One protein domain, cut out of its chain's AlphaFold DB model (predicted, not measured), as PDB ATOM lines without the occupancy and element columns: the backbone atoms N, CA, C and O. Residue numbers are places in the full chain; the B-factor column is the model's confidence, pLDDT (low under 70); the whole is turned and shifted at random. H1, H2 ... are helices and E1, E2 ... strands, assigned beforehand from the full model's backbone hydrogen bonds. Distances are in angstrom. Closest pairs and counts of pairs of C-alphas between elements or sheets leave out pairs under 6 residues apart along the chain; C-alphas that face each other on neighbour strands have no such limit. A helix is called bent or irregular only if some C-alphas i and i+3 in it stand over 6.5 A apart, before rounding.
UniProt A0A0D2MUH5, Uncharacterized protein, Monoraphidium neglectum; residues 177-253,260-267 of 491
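Overview. This is residues 177 to 253 and 260 to 267 of the 491 residues of an uncharacterized protein of Monoraphidium neglectum (UniProt A0A0D2MUH5). Two long helices, H2 and H3, stand well away from each other on two sides of a small strand pair, E1 and E2, in a flat, loose model. Short H1 makes a corner with the first part of H2, a looped stretch, residues 216 to 229, leads from E1 to H3, and the last part of H3 and what follows, residues 245 to 253, sticks out. The printed part has 85 residues, with three named helices and two named strands in the order H1, H2, E1, H3, E2; the sheet, E1 - E2, is antiparallel, and the class is mostly helix. The whole is loose, with a radius of gyration of the C-alphas of 14.8 A, and spans 42 by 37 by 15 A.

Arrangement. Begin at H1, residues 177 to 184, and go on over a tight link to H2, residues 187 to 205. They touch only at the corner, H2 with residues 189 to 190 alone; their closest C-alphas, of Leu 182 and Ala 190, are 5.1 A apart. Their lines stand at a steep tilt of 50 degrees, opposite ways. Next look at E1, residues 213 to 215, which is near H2, with 6 pairs of C-alphas within 10 A. E1 is the antiparallel neighbour of E2, residues 263 to 265, at 140 degrees between their directions; N 214 and O 264 are 2.9 A apart, and N 264 and O 214 are 2.8 A apart, both within hydrogen-bond range. The closest C-alphas of H2 and E2, of Asp 200 and Arg 265, are 7.0 A apart. Between E1 and H3, residues 230 to 251, residues 217 to 218 pair with residues 226 to 227, parallel. H3 touches no helix, and H2 and H3 are apart. In H1 and H2 every O i to N i+4 pair is within hydrogen-bond range; in H3 it is 16 of 18.

Along the chain. Find C-alpha 177 at (22.577, 43.471, -56.707), where H1 begins. H2 runs 26.5 A from C-alpha 187 at (30.388, 32.692, -64.614) to C-alpha 205. H3 runs 28.7 A, from C-alpha 230 to C-alpha 251; it has a kink of 39 degrees near residue 245 and is only just irregular, with C-alphas 246 and 249 6.6 A apart. E1 is 6.6 A long and E2 7.0 A, ending at C-alpha 265 at (27.231, 30.352, -43.759).

Size, cuts and confidence. The two C-alphas farthest apart, of Trp 187 and Ala 249, are 43.3 A from each other. Residues 254 to 259 are not printed, and C-alphas 253 and 260 are 15.1 A apart across this cut, which lies in the link from H3 to E2. The link from E1 to H3 is long, with 14 residues. The mean pLDDT of the printed part is 75.6; look for values under 70 at residues 239 to 253 and 260 to 262.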
ATOM      1  N   HIS A 177      21.230  43.093 -57.120       73.44
ATOM      2  CA  HIS A 177      22.577  43.471 -56.707       73.44
ATOM      3  C   HIS A 177      23.478  42.236 -56.569       73.44
ATOM      4  O   HIS A 177      24.482  42.142 -57.272       73.44
ATOM      5  N   ALA A 178      23.086  41.243 -55.768       77.19
ATOM      6  CA  ALA A 178      23.852  40.017 -55.549       77.19
ATOM      7  C   ALA A 178      24.124  39.244 -56.853       77.19
ATOM      8  O   ALA A 178      25.260  38.847 -57.112       77.19
ATOM      9  N   TRP A 179      23.121  39.096 -57.728       83.69
ATOM     10  CA  TRP A 179      23.312  38.479 -59.046       83.69
ATOM     11  C   TRP A 179      24.272  39.273 -59.939       83.69
ATOM     12  O   TRP A 179      25.131  38.662 -60.581       83.69
ATOM     13  N   ARG A 180      24.187  40.612 -59.964       83.81
ATOM     14  CA  ARG A 180      25.156  41.464 -60.684       83.81
ATOM     15  C   ARG A 180      26.571  41.299 -60.121       83.81
ATOM     16  O   ARG A 180      27.486  41.058 -60.898       83.81
ATOM     17  N   HIS A 181      26.751  41.336 -58.801       79.69
ATOM     18  CA  HIS A 181      28.064  41.179 -58.163       79.69
ATOM     19  C   HIS A 181      28.693  39.803 -58.415       79.69
ATOM     20  O   HIS A 181      29.878  39.723 -58.739       79.69
ATOM     21  N   LEU A 182      27.916  38.717 -58.345       83.06
ATOM     22  CA  LEU A 182      28.416  37.376 -58.664       83.06
ATOM     23  C   LEU A 182      28.810  37.229 -60.136       83.06
ATOM     24  O   LEU A 182      29.851  36.648 -60.439       83.06
ATOM     25  N   THR A 183      27.982  37.737 -61.054       85.62
ATOM     26  CA  THR A 183      28.204  37.577 -62.502       85.62
ATOM     27  C   THR A 183      29.276  38.520 -63.051       85.62
ATOM     28  O   THR A 183      30.002  38.122 -63.962       85.62
ATOM     29  N   ALA A 184      29.472  39.701 -62.454       84.69
ATOM     30  CA  ALA A 184      30.556  40.627 -62.796       84.69
ATOM     31  C   ALA A 184      31.959  40.024 -62.582       84.69
ATOM     32  O   ALA A 184      32.900  40.392 -63.281       84.69
ATOM     33  N   ARG A 185      32.100  39.047 -61.672       81.50
ATOM     34  CA  ARG A 185      33.342  38.275 -61.446       81.50
ATOM     35  C   ARG A 185      33.498  37.069 -62.394       81.50
ATOM     36  O   ARG A 185      34.441  36.291 -62.257       81.50
ATOM     37  N   GLY A 186      32.586  36.908 -63.353       89.81
ATOM     38  CA  GLY A 186      32.574  35.833 -64.344       89.81
ATOM     39  C   GLY A 186      31.843  34.565 -63.889       89.81
ATOM     40  O   GLY A 186      31.834  34.186 -62.716       89.81
ATOM     41  N   TRP A 187      31.250  33.857 -64.856       89.81
ATOM     42  CA  TRP A 187      30.388  32.692 -64.614       89.81
ATOM     43  C   TRP A 187      31.047  31.553 -63.828       89.81
ATOM     44  O   TRP A 187      30.369  30.895 -63.044       89.81
ATOM     45  N   ALA A 188      32.359  31.343 -63.970       87.50
ATOM     46  CA  ALA A 188      33.085  30.335 -63.195       87.50
ATOM     47  C   ALA A 188      33.110  30.656 -61.686       87.50
ATOM     48  O   ALA A 188      32.966  29.752 -60.862       87.50
ATOM     49  N   HIS A 189      33.241  31.936 -61.313       83.00
ATOM     50  CA  HIS A 189      33.186  32.366 -59.915       83.00
ATOM     51  C   HIS A 189      31.762  32.230 -59.360       83.00
ATOM     52  O   HIS A 189      31.582  31.651 -58.290       83.00
ATOM     53  N   ALA A 190      30.752  32.674 -60.118       86.44
ATOM     54  CA  ALA A 190      29.344  32.519 -59.746       86.44
ATOM     55  C   ALA A 190      28.956  31.040 -59.542       86.44
ATOM     56  O   ALA A 190      28.369  30.695 -58.520       86.44
ATOM     57  N   ALA A 191      29.347  30.151 -60.463       88.69
ATOM     58  CA  ALA A 191      29.101  28.714 -60.353       88.69
ATOM     59  C   ALA A 191      29.795  28.093 -59.131       88.69
ATOM     60  O   ALA A 191      29.181  27.303 -58.415       88.69
ATOM     61  N   LYS A 192      31.047  28.483 -58.839       85.25
ATOM     62  CA  LYS A 192      31.758  28.035 -57.632       85.25
ATOM     63  C   LYS A 192      31.054  28.507 -56.356       85.25
ATOM     64  O   LYS A 192      30.846  27.697 -55.458       85.25
ATOM     65  N   ALA A 193      30.662  29.779 -56.282       84.06
ATOM     66  CA  ALA A 193      29.954  30.334 -55.129       84.06
ATOM     67  C   ALA A 193      28.606  29.627 -54.893       84.06
ATOM     68  O   ALA A 193      28.316  29.221 -53.771       84.06
ATOM     69  N   LEU A 194      27.831  29.390 -55.958       88.88
ATOM     70  CA  LEU A 194      26.579  28.629 -55.907       88.88
ATOM     71  C   LEU A 194      26.788  27.174 -55.465       88.88
ATOM     72  O   LEU A 194      26.023  26.681 -54.639       88.88
ATOM     73  N   ALA A 195      27.819  26.488 -55.967       88.12
ATOM     74  CA  ALA A 195      28.121  25.110 -55.577       88.12
ATOM     75  C   ALA A 195      28.501  25.006 -54.091       88.12
ATOM     76  O   ALA A 195      28.002  24.132 -53.385       88.12
ATOM     77  N   VAL A 196      29.327  25.935 -53.601       85.50
ATOM     78  CA  VAL A 196      29.725  26.027 -52.189       85.50
ATOM     79  C   VAL A 196      28.518  26.345 -51.293       85.50
ATOM     80  O   VAL A 196      28.324  25.693 -50.268       85.50
ATOM     81  N   ALA A 197      27.658  27.276 -51.709       85.06
ATOM     82  CA  ALA A 197      26.423  27.608 -51.003       85.06
ATOM     83  C   ALA A 197      25.417  26.440 -50.971       85.06
ATOM     84  O   ALA A 197      24.785  26.190 -49.947       85.06
ATOM     85  N   THR A 198      25.316  25.680 -52.064       86.88
ATOM     86  CA  THR A 198      24.468  24.479 -52.157       86.88
ATOM     87  C   THR A 198      24.987  23.346 -51.278       86.88
ATOM     88  O   THR A 198      24.195  22.697 -50.598       86.88
ATOM     89  N   ALA A 199      26.305  23.139 -51.227       86.19
ATOM     90  CA  ALA A 199      26.915  22.162 -50.330       86.19
ATOM     91  C   ALA A 199      26.660  22.508 -48.852       86.19
ATOM     92  O   ALA A 199      26.306  21.626 -48.073       86.19
ATOM     93  N   ASP A 200      26.766  23.785 -48.472       81.06
ATOM     94  CA  ASP A 200      26.479  24.222 -47.102       81.06
ATOM     95  C   ASP A 200      24.985  24.156 -46.745       81.06
ATOM     96  O   ASP A 200      24.640  23.774 -45.627       81.06
ATOM     97  N   ALA A 201      24.087  24.424 -47.696       78.81
ATOM     98  CA  ALA A 201      22.651  24.227 -47.497       78.81
ATOM     99  C   ALA A 201      22.296  22.738 -47.334       78.81
ATOM    100  O   ALA A 201      21.521  22.382 -46.449       78.81
ATOM    101  N   ALA A 202      22.907  21.851 -48.126       82.62
ATOM    102  CA  ALA A 202      22.755  20.407 -47.965       82.62
ATOM    103  C   ALA A 202      23.295  19.928 -46.605       82.62
ATOM    104  O   ALA A 202      22.622  19.162 -45.919       82.62
ATOM    105  N   ALA A 203      24.454  20.431 -46.166       78.12
ATOM    106  CA  ALA A 203      24.982  20.158 -44.830       78.12
ATOM    107  C   ALA A 203      24.017  20.631 -43.724       78.12
ATOM    108  O   ALA A 203      23.743  19.877 -42.794       78.12
ATOM    109  N   ALA A 204      23.428  21.828 -43.859       71.62
ATOM    110  CA  ALA A 204      22.424  22.348 -42.927       71.62
ATOM    111  C   ALA A 204      21.183  21.447 -42.810       71.62
ATOM    112  O   ALA A 204      20.721  21.191 -41.698       71.62
ATOM    113  N   LEU A 205      20.664  20.963 -43.944       74.38
ATOM    114  CA  LEU A 205      19.501  20.068 -44.012       74.38
ATOM    115  C   LEU A 205      19.785  18.680 -43.418       74.38
ATOM    116  O   LEU A 205      18.876  18.043 -42.894       74.38
ATOM    117  N   LEU A 206      21.038  18.225 -43.482       80.50
ATOM    118  CA  LEU A 206      21.497  16.955 -42.916       80.50
ATOM    119  C   LEU A 206      21.958  17.067 -41.448       80.50
ATOM    120  O   LEU A 206      22.421  16.077 -40.886       80.50
ATOM    121  N   GLY A 207      21.869  18.250 -40.827       73.25
ATOM    122  CA  GLY A 207      22.354  18.482 -39.459       73.25
ATOM    123  C   GLY A 207      23.880  18.402 -39.310       73.25
ATOM    124  O   GLY A 207      24.382  18.210 -38.205       73.25
ATOM    125  N   LEU A 208      24.622  18.526 -40.413       77.38
ATOM    126  CA  LEU A 208      26.081  18.465 -40.439       77.38
ATOM    127  C   LEU A 208      26.707  19.841 -40.127       77.38
ATOM    128  O   LEU A 208      26.071  20.877 -40.362       77.38
ATOM    129  N   PRO A 209      27.970  19.877 -39.652       74.25
ATOM    130  CA  PRO A 209      28.734  21.116 -39.521       74.25
ATOM    131  C   PRO A 209      28.775  21.914 -40.831       74.25
ATOM    132  O   PRO A 209      28.705  21.346 -41.923       74.25
ATOM    133  N   ALA A 210      28.916  23.236 -40.725       73.94
ATOM    134  CA  ALA A 210      29.018  24.097 -41.898       73.94
ATOM    135  C   ALA A 210      30.259  23.725 -42.726       73.94
ATOM    136  O   ALA A 210      31.385  23.799 -42.239       73.94
ATOM    137  N   VAL A 211      30.053  23.332 -43.985       81.19
ATOM    138  CA  VAL A 211      31.148  22.909 -44.880       81.19
ATOM    139  C   VAL A 211      31.847  24.088 -45.554       81.19
ATOM    140  O   VAL A 211      32.920  23.916 -46.130       81.19
ATOM    141  N   ALA A 212      31.258  25.286 -45.490       82.31
ATOM    142  CA  ALA A 212      31.873  26.501 -46.000       82.31
ATOM    143  C   ALA A 212      31.362  27.775 -45.318       82.31
ATOM    144  O   ALA A 212      30.159  27.984 -45.142       82.31
ATOM    145  N   ALA A 213      32.311  28.665 -45.035       80.25
ATOM    146  CA  ALA A 213      32.080  30.045 -44.637       80.25
ATOM    147  C   ALA A 213      32.339  30.978 -45.830       80.25
ATOM    148  O   ALA A 213      33.264  30.744 -46.612       80.25
ATOM    149  N   VAL A 214      31.574  32.061 -45.937       80.75
ATOM    150  CA  VAL A 214      31.869  33.198 -46.821       80.75
ATOM    151  C   VAL A 214      32.069  34.427 -45.931       80.75
ATOM    152  O   VAL A 214      31.222  34.667 -45.069       80.75
ATOM    153  N   PRO A 215      33.147  35.218 -46.090       80.56
ATOM    154  CA  PRO A 215      33.302  36.461 -45.340       80.56
ATOM    155  C   PRO A 215      32.099  37.379 -45.582       80.56
ATOM    156  O   PRO A 215      31.717  37.604 -46.733       80.56
ATOM    157  N   LEU A 216      31.503  37.916 -44.516       75.19
ATOM    158  CA  LEU A 216      30.390  38.857 -44.637       75.19
ATOM    159  C   LEU A 216      30.857  40.125 -45.350       75.19
ATOM    160  O   LEU A 216      30.199  40.567 -46.282       75.19
ATOM    161  N   ALA A 217      32.017  40.654 -44.952       77.69
ATOM    162  CA  ALA A 217      32.647  41.815 -45.564       77.69
ATOM    163  C   ALA A 217      34.105  41.535 -45.963       77.69
ATOM    164  O   ALA A 217      34.862  40.897 -45.227       77.69
ATOM    165  N   GLY A 218      34.521  42.051 -47.118       84.25
ATOM    166  CA  GLY A 218      35.884  41.921 -47.632       84.25
ATOM    167  C   GLY A 218      36.245  43.014 -48.640       84.25
ATOM    168  O   GLY A 218      35.404  43.851 -48.962       84.25
ATOM    169  N   PRO A 219      37.502  43.061 -49.115       87.12
ATOM    170  CA  PRO A 219      37.899  43.973 -50.183       87.12
ATOM    171  C   PRO A 219      37.353  43.503 -51.542       87.12
ATOM    172  O   PRO A 219      37.048  42.325 -51.726       87.12
ATOM    173  N   ALA A 220      37.287  44.412 -52.516       80.81
ATOM    174  CA  ALA A 220      36.868  44.095 -53.882       80.81
ATOM    175  C   ALA A 220      37.641  42.895 -54.473       80.81
ATOM    176  O   ALA A 220      38.871  42.848 -54.431       80.81
ATOM    177  N   GLY A 221      36.908  41.928 -55.029       78.50
ATOM    178  CA  GLY A 221      37.443  40.679 -55.571       78.50
ATOM    179  C   GLY A 221      37.694  39.558 -54.551       78.50
ATOM    180  O   GLY A 221      38.077  38.465 -54.971       78.50
ATOM    181  N   SER A 222      37.474  39.759 -53.244       82.88
ATOM    182  CA  SER A 222      37.713  38.708 -52.240       82.88
ATOM    183  C   SER A 222      36.663  37.597 -52.238       82.88
ATOM    184  O   SER A 222      36.852  36.591 -51.553       82.88
ATOM    185  N   GLY A 223      35.538  37.774 -52.938       74.19
ATOM    186  CA  GLY A 223      34.423  36.827 -52.885       74.19
ATOM    187  C   GLY A 223      33.616  36.907 -51.585       74.19
ATOM    188  O   GLY A 223      32.890  35.968 -51.272       74.19
ATOM    189  N   ALA A 224      33.746  38.006 -50.835       80.94
ATOM    190  CA  ALA A 224      32.873  38.305 -49.705       80.94
ATOM    191  C   ALA A 224      31.437  38.598 -50.177       80.94
ATOM    192  O   ALA A 224      31.208  38.907 -51.355       80.94
ATOM    193  N   LEU A 225      30.477  38.510 -49.251       72.06
ATOM    194  CA  LEU A 225      29.078  38.848 -49.525       72.06
ATOM    195  C   LEU A 225      28.914  40.355 -49.782       72.06
ATOM    196  O   LEU A 225      28.253  40.747 -50.739       72.06
ATOM    197  N   LEU A 226      29.572  41.172 -48.958       72.25
ATOM    198  CA  LEU A 226      29.709  42.618 -49.091       72.25
ATOM    199  C   LEU A 226      31.166  42.932 -49.456       72.25
ATOM    200  O   LEU A 226      32.090  42.572 -48.723       72.25
ATOM    201  N   GLU A 227      31.394  43.602 -50.582       75.81
ATOM    202  CA  GLU A 227      32.724  44.108 -50.934       75.81
ATOM    203  C   GLU A 227      32.782  45.605 -50.641       75.81
ATOM    204  O   GLU A 227      32.169  46.406 -51.339       75.81
ATOM    205  N   LEU A 228      33.489  45.959 -49.567       75.88
ATOM    206  CA  LEU A 228      33.513  47.308 -49.010       75.88
ATOM    207  C   LEU A 228      34.783  48.067 -49.439       75.88
ATOM    208  O   LEU A 228      35.865  47.466 -49.512       75.88
ATOM    209  N   PRO A 229      34.703  49.394 -49.656       79.19
ATOM    210  CA  PRO A 229      35.875  50.258 -49.767       79.19
ATOM    211  C   PRO A 229      36.810  50.116 -48.549       79.19
ATOM    212  O   PRO A 229      36.340  49.818 -47.450       79.19
ATOM    213  N   PRO A 230      38.128  50.379 -48.677       84.88
ATOM    214  CA  PRO A 230      39.085  50.150 -47.589       84.88
ATOM    215  C   PRO A 230      38.738  50.836 -46.257       84.88
ATOM    216  O   PRO A 230      38.974  50.254 -45.200       84.88
ATOM    217  N   ALA A 231      38.155  52.040 -46.300       77.25
ATOM    218  CA  ALA A 231      37.735  52.780 -45.108       77.25
ATOM    219  C   ALA A 231      36.539  52.117 -44.397       77.25
ATOM    220  O   ALA A 231      36.587  51.884 -43.190       77.25
ATOM    221  N   GLU A 232      35.501  51.740 -45.146       73.81
ATOM    222  CA  GLU A 232      34.326  51.033 -44.617       73.81
ATOM    223  C   GLU A 232      34.684  49.631 -44.119       73.81
ATOM    224  O   GLU A 232      34.223  49.210 -43.059       73.81
ATOM    225  N   LEU A 233      35.573  48.922 -44.822       81.44
ATOM    226  CA  LEU A 233      36.077  47.624 -44.386       81.44
ATOM    227  C   LEU A 233      36.872  47.728 -43.076       81.44
ATOM    228  O   LEU A 233      36.769  46.841 -42.225       81.44
ATOM    229  N   ALA A 234      37.653  48.796 -42.893       76.69
ATOM    230  CA  ALA A 234      38.355  49.063 -41.640       76.69
ATOM    231  C   ALA A 234      37.370  49.364 -40.497       76.69
ATOM    232  O   ALA A 234      37.495  48.769 -39.427       76.69
ATOM    233  N   ALA A 235      36.350  50.196 -40.739       70.88
ATOM    234  CA  ALA A 235      35.293  50.483 -39.767       70.88
ATOM    235  C   ALA A 235      34.498  49.220 -39.382       70.88
ATOM    236  O   ALA A 235      34.311  48.942 -38.198       70.88
ATOM    237  N   HIS A 236      34.110  48.396 -40.362       73.69
ATOM    238  CA  HIS A 236      33.435  47.118 -40.131       73.69
ATOM    239  C   HIS A 236      34.288  46.165 -39.280       73.69
ATOM    240  O   HIS A 236      33.789  45.561 -38.332       73.69
ATOM    241  N   ARG A 237      35.590  46.051 -39.580       79.19
ATOM    242  CA  ARG A 237      36.525  45.226 -38.797       79.19
ATOM    243  C   ARG A 237      36.710  45.746 -37.374       79.19
ATOM    244  O   ARG A 237      36.746  44.934 -36.457       79.19
ATOM    245  N   ALA A 238      36.781  47.063 -37.176       73.44
ATOM    246  CA  ALA A 238      36.849  47.663 -35.846       73.44
ATOM    247  C   ALA A 238      35.578  47.373 -35.027       73.44
ATOM    248  O   ALA A 238      35.675  46.943 -33.881       73.44
ATOM    249  N   ALA A 239      34.391  47.509 -35.630       65.06
ATOM    250  CA  ALA A 239      33.121  47.169 -34.986       65.06
ATOM    251  C   ALA A 239      33.002  45.665 -34.663       65.06
ATOM    252  O   ALA A 239      32.528  45.291 -33.590       65.06
ATOM    253  N   ALA A 240      33.471  44.787 -35.557       69.00
ATOM    254  CA  ALA A 240      33.522  43.346 -35.315       69.00
ATOM    255  C   ALA A 240      34.503  42.978 -34.184       69.00
ATOM    256  O   ALA A 240      34.162  42.164 -33.328       69.00
ATOM    257  N   ALA A 241      35.681  43.609 -34.133       68.44
ATOM    258  CA  ALA A 241      36.659  43.417 -33.061       68.44
ATOM    259  C   ALA A 241      36.147  43.931 -31.701       68.44
ATOM    260  O   ALA A 241      36.348  43.275 -30.683       68.44
ATOM    261  N   ALA A 242      35.422  45.054 -31.676       65.62
ATOM    262  CA  ALA A 242      34.782  45.556 -30.460       65.62
ATOM    263  C   ALA A 242      33.743  44.560 -29.907       65.62
ATOM    264  O   ALA A 242      33.775  44.248 -28.717       65.62
ATOM    265  N   ARG A 243      32.887  43.988 -30.774       61.50
ATOM    266  CA  ARG A 243      31.944  42.906 -30.411       61.50
ATOM    267  C   ARG A 243      32.652  41.651 -29.889       61.50
ATOM    268  O   ARG A 243      32.172  41.034 -28.946       61.50
ATOM    269  N   LEU A 244      33.772  41.263 -30.501       60.06
ATOM    270  CA  LEU A 244      34.587  40.144 -30.021       60.06
ATOM    271  C   LEU A 244      35.090  40.420 -28.603       60.06
ATOM    272  O   LEU A 244      34.823  39.621 -27.717       60.06
ATOM    273  N   SER A 245      35.690  41.584 -28.347       60.03
ATOM    274  CA  SER A 245      36.273  41.902 -27.032       60.03
ATOM    275  C   SER A 245      35.280  41.864 -25.857       60.03
ATOM    276  O   SER A 245      35.676  41.591 -24.724       60.03
ATOM    277  N   THR A 246      33.981  42.084 -26.103       59.09
ATOM    278  CA  THR A 246      32.926  41.960 -25.080       59.09
ATOM    279  C   THR A 246      32.386  40.531 -24.923       59.09
ATOM    280  O   THR A 246      31.881  40.195 -23.852       59.09
ATOM    281  N   LEU A 247      32.530  39.671 -25.938       51.84
ATOM    282  CA  LEU A 247      32.095  38.264 -25.930       51.84
ATOM    283  C   LEU A 247      33.226  37.274 -25.574       51.84
ATOM    284  O   LEU A 247      32.965  36.209 -25.009       51.84
ATOM    285  N   GLU A 248      34.485  37.626 -25.840       48.47
ATOM    286  CA  GLU A 248      35.687  36.798 -25.638       48.47
ATOM    287  C   GLU A 248      35.900  36.386 -24.173       48.47
ATOM    288  O   GLU A 248      36.425  35.306 -23.909       48.47
ATOM    289  N   ALA A 249      35.389  37.167 -23.214       50.72
ATOM    290  CA  ALA A 249      35.368  36.804 -21.795       50.72
ATOM    291  C   ALA A 249      34.507  35.558 -21.475       50.72
ATOM    292  O   ALA A 249      34.598  35.021 -20.370       50.72
ATOM    293  N   ARG A 250      33.662  35.098 -22.412       47.81
ATOM    294  CA  ARG A 250      32.827  33.887 -22.287       47.81
ATOM    295  C   ARG A 250      33.070  32.858 -23.399       47.81
ATOM    296  O   ARG A 250      33.039  31.667 -23.112       47.81
ATOM    297  N   ALA A 251      33.342  33.288 -24.632       49.81
ATOM    298  CA  ALA A 251      33.417  32.403 -25.805       49.81
ATOM    299  C   ALA A 251      34.701  31.551 -25.915       49.81
ATOM    300  O   ALA A 251      34.732  30.573 -26.661       49.81
ATOM    301  N   ALA A 252      35.760  31.868 -25.160       46.75
ATOM    302  CA  ALA A 252      37.087  31.248 -25.291       46.75
ATOM    303  C   ALA A 252      37.174  29.733 -24.968       46.75
ATOM    304  O   ALA A 252      38.269  29.169 -24.999       46.75
ATOM    305  N   LYS A 253      36.060  29.064 -24.635       44.25
ATOM    306  CA  LYS A 253      36.035  27.659 -24.200       44.25
ATOM    307  C   LYS A 253      35.631  26.650 -25.287       44.25
ATOM    308  O   LYS A 253      36.091  25.513 -25.225       44.25
ATOM    309  N   PRO A 260      34.763  31.474 -38.718       69.56
ATOM    310  CA  PRO A 260      35.664  32.605 -38.514       69.56
ATOM    311  C   PRO A 260      34.864  33.895 -38.316       69.56
ATOM    312  O   PRO A 260      33.976  34.192 -39.120       69.56
ATOM    313  N   ALA A 261      35.180  34.660 -37.271       66.69
ATOM    314  CA  ALA A 261      34.426  35.857 -36.914       66.69
ATOM    315  C   ALA A 261      34.282  36.825 -38.105       66.69
ATOM    316  O   ALA A 261      35.230  37.069 -38.852       66.69
ATOM    317  N   GLY A 262      33.071  37.352 -38.303       68.81
ATOM    318  CA  GLY A 262      32.737  38.146 -39.491       68.81
ATOM    319  C   GLY A 262      32.490  37.324 -40.765       68.81
ATOM    320  O   GLY A 262      32.441  37.903 -41.849       68.81
ATOM    321  N   SER A 263      32.315  36.003 -40.667       75.12
ATOM    322  CA  SER A 263      31.866  35.148 -41.776       75.12
ATOM    323  C   SER A 263      30.439  34.652 -41.565       75.12
ATOM    324  O   SER A 263      30.014  34.398 -40.441       75.12
ATOM    325  N   VAL A 264      29.720  34.455 -42.666       73.38
ATOM    326  CA  VAL A 264      28.396  33.826 -42.698       73.38
ATOM    327  C   VAL A 264      28.474  32.438 -43.323       73.38
ATOM    328  O   VAL A 264      29.410  32.109 -44.056       73.38
ATOM    329  N   ARG A 265      27.460  31.616 -43.051       78.56
ATOM    330  CA  ARG A 265      27.231  30.352 -43.759       78.56
ATOM    331  C   ARG A 265      27.148  30.578 -45.266       78.56
ATOM    332  O   ARG A 265      26.426  31.470 -45.703       78.56
ATOM    333  N   ALA A 266      27.809  29.751 -46.074       81.00
ATOM    334  CA  ALA A 266      27.691  29.877 -47.527       81.00
ATOM    335  C   ALA A 266      26.242  29.679 -48.014       81.00
ATOM    336  O   ALA A 266      25.834  30.336 -48.969       81.00
ATOM    337  N   ALA A 267      25.440  28.854 -47.324       79.31
ATOM    338  CA  ALA A 267      24.013  28.652 -47.605       79.31
ATOM    339  C   ALA A 267      23.202  29.960 -47.636       79.31
ATOM    340  O   ALA A 267      22.234  30.074 -48.388       79.31
TER     341      ALA A 267